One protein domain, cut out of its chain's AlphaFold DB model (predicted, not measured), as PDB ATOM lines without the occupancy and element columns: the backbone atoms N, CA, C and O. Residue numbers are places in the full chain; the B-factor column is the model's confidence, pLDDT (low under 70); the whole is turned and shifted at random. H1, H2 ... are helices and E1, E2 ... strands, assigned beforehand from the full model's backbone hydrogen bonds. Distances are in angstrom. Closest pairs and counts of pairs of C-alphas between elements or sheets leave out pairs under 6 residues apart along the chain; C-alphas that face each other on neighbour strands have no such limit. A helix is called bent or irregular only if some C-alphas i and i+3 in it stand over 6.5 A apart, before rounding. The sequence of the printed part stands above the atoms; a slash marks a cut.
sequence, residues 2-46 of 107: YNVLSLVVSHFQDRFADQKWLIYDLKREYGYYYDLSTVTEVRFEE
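AT A GLANCE: This is residues 2 to 46 of the 107 residues of a protein of Bacteroides luti (UniProt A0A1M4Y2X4). One irregular helix, H1, lies over one face of a small three-stranded antiparallel sheet, running along its strands, and the other face of the sheet is bare. The sheet is a meander, each strand the antiparallel neighbour of the one before, in the order E1, E2, E3. The printed part has 45 residues with one named helix and three named strands, H1, E1, E2, E3 along the chain; its class is mixed, helices and strands. It makes two layers, a helix on one face of a sheet. It is compact, with a radius of gyration of the C-alphas of 10.5 A, and its outline is flat, with spans of 28 by 24 by 12 A.

IN THESE COORDINATES: H1 holds residues 5 to 15, from C-alpha 5 at (-20.330, -24.904, -34.849), and is 15.3 A long from first to last C-alpha. It is irregular: C-alphas 7 and 10 are 7.1 A apart, against about 5 A in a regular helix. E1, residues 21 to 25, is 13.6 A long and begins with C-alpha 21 at (-24.662, -12.038, -37.182). E2, residues 30 to 34, is also 13.6 A long. E3, residues 39 to 42, is 9.4 A long and ends with C-alpha 42 at (-31.941, -21.262, -36.306).

HOW THE PARTS SIT: H1 is on the sheet at a height over the sheet of 9.4 A. It lies over E2 and runs along the strands, at 18 degrees to E2 on the local plane. The closest C-alphas of H1 and E2 are those of Gln 13 and Tyr 34, 7.4 A apart. In H1, 5 of 7 O i to N i+4 pairs are within hydrogen-bond range. E1 and E2 form a hairpin, antiparallel at 170 degrees between their directions; N 23 and O 32 are within hydrogen-bond range at 3.0 A, and N 34 and O 21 at 2.9 A. E2 and E3 form a second hairpin, antiparallel at 149 degrees, with N 40 and O 33 within range at 2.8 A. E1 and E3 are the edge strands, and E2 is the inner one.

THE WHOLE: The two C-alphas farthest apart in the domain are those of Asp 14 and Glu 46, at 30.1 A. The printed part runs from residue 2 to residue 46 with no cut. The links H1 to E1, E1 to E2 and E2 to E3 are tight. The mean pLDDT of the printed part is 91.8, and no printed residue is under 70.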
ATOM      1  N   TYR A   2     -16.524 -33.630 -38.136       85.19
ATOM      2  CA  TYR A   2     -17.004 -33.189 -36.820       85.19
ATOM      3  C   TYR A   2     -17.964 -31.999 -36.933       85.19
ATOM      4  O   TYR A   2     -17.968 -31.298 -37.946       85.19
ATOM      5  N   ASN A   3     -18.822 -31.824 -35.929       87.75
ATOM      6  CA  ASN A   3     -19.692 -30.664 -35.796       87.75
ATOM      7  C   ASN A   3     -19.118 -29.764 -34.701       87.75
ATOM      8  O   ASN A   3     -19.160 -30.134 -33.534       87.75
ATOM      9  N   VAL A   4     -18.530 -28.638 -35.095       91.38
ATOM     10  CA  VAL A   4     -17.835 -27.722 -34.176       91.38
ATOM     11  C   VAL A   4     -18.531 -26.371 -34.069       91.38
ATOM     12  O   VAL A   4     -18.028 -25.487 -33.388       91.38
ATOM     13  N   LEU A   5     -19.674 -26.201 -34.742       90.06
ATOM     14  CA  LEU A   5     -20.330 -24.904 -34.849       90.06
ATOM     15  C   LEU A   5     -20.730 -24.369 -33.469       90.06
ATOM     16  O   LEU A   5     -20.418 -23.230 -33.153       90.06
ATOM     17  N   SER A   6     -21.304 -25.214 -32.611       91.06
ATOM     18  CA  SER A   6     -21.654 -24.850 -31.233       91.06
ATOM     19  C   SER A   6     -20.445 -24.471 -30.367       91.06
ATOM     20  O   SER A   6     -20.581 -23.669 -29.450       91.06
ATOM     21  N   LEU A   7     -19.255 -25.005 -30.663       92.69
ATOM     22  CA  LEU A   7     -18.032 -24.738 -29.894       92.69
ATOM     23  C   LEU A   7     -17.437 -23.361 -30.190       92.69
ATOM     24  O   LEU A   7     -16.715 -22.819 -29.360       92.69
ATOM     25  N   VAL A   8     -17.704 -22.810 -31.377       93.00
ATOM     26  CA  VAL A   8     -17.161 -21.509 -31.790       93.00
ATOM     27  C   VAL A   8     -18.105 -20.349 -31.484       93.00
ATOM     28  O   VAL A   8     -17.674 -19.204 -31.547       93.00
ATOM     29  N   VAL A   9     -19.363 -20.617 -31.118       93.56
ATOM     30  CA  VAL A   9     -20.382 -19.584 -30.858       93.56
ATOM     31  C   VAL A   9     -19.908 -18.543 -29.846       93.56
ATOM     32  O   VAL A   9     -20.009 -17.352 -30.129       93.56
ATOM     33  N   SER A  10     -19.351 -18.970 -28.708       93.19
ATOM     34  CA  SER A  10     -18.878 -18.043 -27.670       93.19
ATOM     35  C   SER A  10     -17.790 -17.103 -28.189       93.19
ATOM     36  O   SER A  10     -17.827 -15.909 -27.922       93.19
ATOM     37  N   HIS A  11     -16.875 -17.610 -29.020       94.31
ATOM     38  CA  HIS A  11     -15.835 -16.793 -29.638       94.31
ATOM     39  C   HIS A  11     -16.417 -15.691 -30.535       94.31
ATOM     40  O   HIS A  11     -15.955 -14.551 -30.489       94.31
ATOM     41  N   PHE A  12     -17.423 -16.016 -31.351       93.62
ATOM     42  CA  PHE A  12     -18.072 -15.029 -32.219       93.62
ATOM     43  C   PHE A  12     -18.920 -14.034 -31.426       93.62
ATOM     44  O   PHE A  12     -18.925 -12.854 -31.764       93.62
ATOM     45  N   GLN A  13     -19.573 -14.483 -30.354       93.56
ATOM     46  CA  GLN A  13     -20.317 -13.609 -29.453       93.56
ATOM     47  C   GLN A  13     -19.397 -12.573 -28.792       93.56
ATOM     48  O   GLN A  13     -19.709 -11.388 -28.818       93.56
ATOM     49  N   ASP A  14     -18.239 -12.997 -28.281       93.69
ATOM     50  CA  ASP A  14     -17.270 -12.093 -27.650       93.69
ATOM     51  C   ASP A  14     -16.631 -11.132 -28.666       93.69
ATOM     52  O   ASP A  14     -16.369  -9.966 -28.365       93.69
ATOM     53  N   ARG A  15     -16.353 -11.613 -29.887       94.75
ATOM     54  CA  ARG A  15     -15.633 -10.840 -30.910       94.75
ATOM     55  C   ARG A  15     -16.512  -9.835 -31.651       94.75
ATOM     56  O   ARG A  15     -16.009  -8.771 -32.005       94.75
ATOM     57  N   PHE A  16     -17.768 -10.188 -31.903       93.44
ATOM     58  CA  PHE A  16     -18.741  -9.405 -32.671       93.44
ATOM     59  C   PHE A  16     -19.942  -9.031 -31.797       93.44
ATOM     60  O   PHE A  16     -21.095  -9.160 -32.204       93.44
ATOM     61  N   ALA A  17     -19.669  -8.606 -30.562       92.38
ATOM     62  CA  ALA A  17     -20.696  -8.272 -29.579       92.38
ATOM     63  C   ALA A  17     -21.559  -7.062 -29.989       92.38
ATOM     64  O   ALA A  17     -22.684  -6.925 -29.515       92.38
ATOM     65  N   ASP A  18     -21.035  -6.198 -30.862       94.19
ATOM     66  CA  ASP A  18     -21.643  -4.956 -31.344       94.19
ATOM     67  C   ASP A  18     -22.473  -5.125 -32.628       94.19
ATOM     68  O   ASP A  18     -23.103  -4.168 -33.082       94.19
ATOM     69  N   GLN A  19     -22.489  -6.320 -33.229       93.44
ATOM     70  CA  GLN A  19     -23.120  -6.565 -34.528       93.44
ATOM     71  C   GLN A  19     -24.017  -7.801 -34.503       93.44
ATOM     72  O   GLN A  19     -23.701  -8.816 -33.887       93.44
ATOM     73  N   LYS A  20     -25.144  -7.729 -35.217       94.56
ATOM     74  CA  LYS A  20     -25.993  -8.900 -35.465       94.56
ATOM     75  C   LYS A  20     -25.317  -9.788 -36.500       94.56
ATOM     76  O   LYS A  20     -24.861  -9.289 -37.528       94.56
ATOM     77  N   TRP A  21     -25.287 -11.092 -36.261       94.12
ATOM     78  CA  TRP A  21     -24.662 -12.038 -37.182       94.12
ATOM     79  C   TRP A  21     -25.403 -13.371 -37.226       94.12
ATOM     80  O   TRP A  21     -26.086 -13.764 -36.283       94.12
ATOM     81  N   LEU A  22     -25.245 -14.075 -38.346       92.62
ATOM     82  CA  LEU A  22     -25.757 -15.421 -38.574       92.62
ATOM     83  C   LEU A  22     -24.623 -16.292 -39.113       92.62
ATOM     84  O   LEU A  22     -24.032 -15.974 -40.143       92.62
ATOM     85  N   ILE A  23     -24.349 -17.412 -38.447       92.69
ATOM     86  CA  ILE A  23     -23.445 -18.445 -38.964       92.69
ATOM     87  C   ILE A  23     -24.275 -19.682 -39.265       92.69
ATOM     88  O   ILE A  23     -24.898 -20.239 -38.365       92.69
ATOM     89  N   TYR A  24     -24.262 -20.120 -40.522       91.19
ATOM     90  CA  TYR A  24     -25.124 -21.195 -41.001       91.19
ATOM     91  C   TYR A  24     -24.326 -22.308 -41.691       91.19
ATOM     92  O   TYR A  24     -23.528 -22.050 -42.595       91.19
ATOM     93  N   ASP A  25     -24.548 -23.560 -41.283       90.31
ATOM     94  CA  ASP A  25     -23.971 -24.740 -41.930       90.31
ATOM     95  C   ASP A  25     -24.929 -25.264 -43.010       90.31
ATOM     96  O   ASP A  25     -25.917 -25.938 -42.725       90.31
ATOM     97  N   LEU A  26     -24.594 -25.008 -44.277       85.38
ATOM     98  CA  LEU A  26     -25.379 -25.447 -45.438       85.38
ATOM     99  C   LEU A  26     -25.541 -26.970 -45.549       85.38
ATOM    100  O   LEU A  26     -26.483 -27.436 -46.183       85.38
ATOM    101  N   LYS A  27     -24.614 -27.760 -44.991       86.38
ATOM    102  CA  LYS A  27     -24.660 -29.226 -45.072       86.38
ATOM    103  C   LYS A  27     -25.552 -29.822 -43.989       86.38
ATOM    104  O   LYS A  27     -26.147 -30.872 -44.214       86.38
ATOM    105  N   ARG A  28     -25.565 -29.212 -42.802       88.94
ATOM    106  CA  ARG A  28     -26.339 -29.684 -41.642       88.94
ATOM    107  C   ARG A  28     -27.661 -28.945 -41.458       88.94
ATOM    108  O   ARG A  28     -28.444 -29.371 -40.619       88.94
ATOM    109  N   GLU A  29     -27.888 -27.888 -42.232       89.69
ATOM    110  CA  GLU A  29     -29.142 -27.128 -42.301       89.69
ATOM    111  C   GLU A  29     -29.553 -26.517 -40.958       89.69
ATOM    112  O   GLU A  29     -30.722 -26.489 -40.582       89.69
ATOM    113  N   TYR A  30     -28.561 -26.030 -40.216       92.62
ATOM    114  CA  TYR A  30     -28.790 -25.273 -38.997       92.62
ATOM    115  C   TYR A  30     -27.666 -24.258 -38.786       92.62
ATOM    116  O   TYR A  30     -26.568 -24.378 -39.344       92.62
ATOM    117  N   GLY A  31     -27.953 -23.251 -37.976       93.94
ATOM    118  CA  GLY A  31     -27.023 -22.184 -37.662       93.94
ATOM    119  C   GLY A  31     -27.299 -21.542 -36.317       93.94
ATOM    120  O   GLY A  31     -28.209 -21.944 -35.596       93.94
ATOM    121  N   TYR A  32     -26.517 -20.518 -36.006       95.62
ATOM    122  CA  TYR A  32     -26.711 -19.676 -34.835       95.62
ATOM    123  C   TYR A  32     -26.855 -18.223 -35.259       95.62
ATOM    124  O   TYR A  32     -26.026 -17.712 -36.016       95.62
ATOM    125  N   TYR A  33     -27.902 -17.578 -34.756       96.12
ATOM    126  CA  TYR A  33     -28.175 -16.163 -34.945       96.12
ATOM    127  C   TYR A  33     -27.955 -15.417 -33.634       96.12
ATOM    128  O   TYR A  33     -28.480 -15.828 -32.600       96.12
ATOM    129  N   TYR A  34     -27.198 -14.327 -33.688       96.12
ATOM    130  CA  TYR A  34     -26.975 -13.430 -32.564       96.12
ATOM    131  C   TYR A  34     -27.693 -12.106 -32.796       96.12
ATOM    132  O   TYR A  34     -27.455 -11.421 -33.794       96.12
ATOM    133  N   ASP A  35     -28.561 -11.739 -31.857       94.00
ATOM    134  CA  ASP A  35     -29.424 -10.560 -31.952       94.00
ATOM    135  C   ASP A  35     -28.917  -9.340 -31.158       94.00
ATOM    136  O   ASP A  35     -29.657  -8.360 -31.047       94.00
ATOM    137  N   LEU A  36     -27.660  -9.380 -30.684       94.00
ATOM    138  CA  LEU A  36     -27.004  -8.465 -29.722       94.00
ATOM    139  C   LEU A  36     -27.271  -8.762 -28.242       94.00
ATOM    140  O   LEU A  36     -26.693  -8.108 -27.376       94.00
ATOM    141  N   SER A  37     -28.123  -9.737 -27.935       92.06
ATOM    142  CA  SER A  37     -28.436 -10.122 -26.558       92.06
ATOM    143  C   SER A  37     -28.218 -11.610 -26.319       92.06
ATOM    144  O   SER A  37     -27.560 -12.005 -25.357       92.06
ATOM    145  N   THR A  38     -28.727 -12.445 -27.218       93.38
ATOM    146  CA  THR A  38     -28.742 -13.892 -27.084       93.38
ATOM    147  C   THR A  38     -28.396 -14.546 -28.409       93.38
ATOM    148  O   THR A  38     -28.606 -13.992 -29.489       93.38
ATOM    149  N   VAL A  39     -27.827 -15.745 -28.316       94.62
ATOM    150  CA  VAL A  39     -27.575 -16.589 -29.477       94.62
ATOM    151  C   VAL A  39     -28.661 -17.654 -29.544       94.62
ATOM    152  O   VAL A  39     -28.850 -18.408 -28.591       94.62
ATOM    153  N   THR A  40     -29.352 -17.736 -30.678       95.12
ATOM    154  CA  THR A  40     -30.435 -18.699 -30.916       95.12
ATOM    155  C   THR A  40     -30.050 -19.673 -32.023       95.12
ATOM    156  O   THR A  40     -29.491 -19.264 -33.040       95.12
ATOM    157  N   GLU A  41     -30.343 -20.965 -31.840       94.94
ATOM    158  CA  GLU A  41     -30.251 -21.942 -32.932       94.94
ATOM    159  C   GLU A  41     -31.368 -21.671 -33.944       94.94
ATOM    160  O   GLU A  41     -32.541 -21.607 -33.583       94.94
ATOM    161  N   VAL A  42     -31.004 -21.534 -35.215       93.69
ATOM    162  CA  VAL A  42     -31.941 -21.262 -36.306       93.69
ATOM    163  C   VAL A  42     -31.862 -22.339 -37.378       93.69
ATOM    164  O   VAL A  42     -30.800 -22.912 -37.641       93.69
ATOM    165  N   ARG A  43     -33.000 -22.597 -38.022       92.06
ATOM    166  CA  ARG A  43     -33.135 -23.478 -39.184       92.06
ATOM    167  C   ARG A  43     -34.034 -22.793 -40.196       92.06
ATOM    168  O   ARG A  43     -35.049 -22.220 -39.808       92.06
ATOM    169  N   PHE A  44     -33.657 -22.840 -41.467       86.06
ATOM    170  CA  PHE A  44     -34.523 -22.349 -42.533       86.06
ATOM    171  C   PHE A  44     -35.535 -23.431 -42.906       86.06
ATOM    172  O   PHE A  44     -35.164 -24.595 -43.060       86.06
ATOM    173  N   GLU A  45     -36.803 -23.049 -43.043       82.12
ATOM    174  CA  GLU A  45     -37.870 -23.960 -43.478       82.12
ATOM    175  C   GLU A  45     -37.709 -24.342 -44.955       82.12
ATOM    176  O   GLU A  45     -37.941 -25.489 -45.335       82.12
ATOM    177  N   GLU A  46     -37.225 -23.405 -45.776       78.31
ATOM    178  CA  GLU A  46     -36.991 -23.600 -47.201       78.31
ATOM    179  C   GLU A  46     -35.537 -23.303 -47.582       78.31
ATOM    180  O   GLU A  46     -34.882 -22.404 -47.053       78.31
TER     181      GLU A  46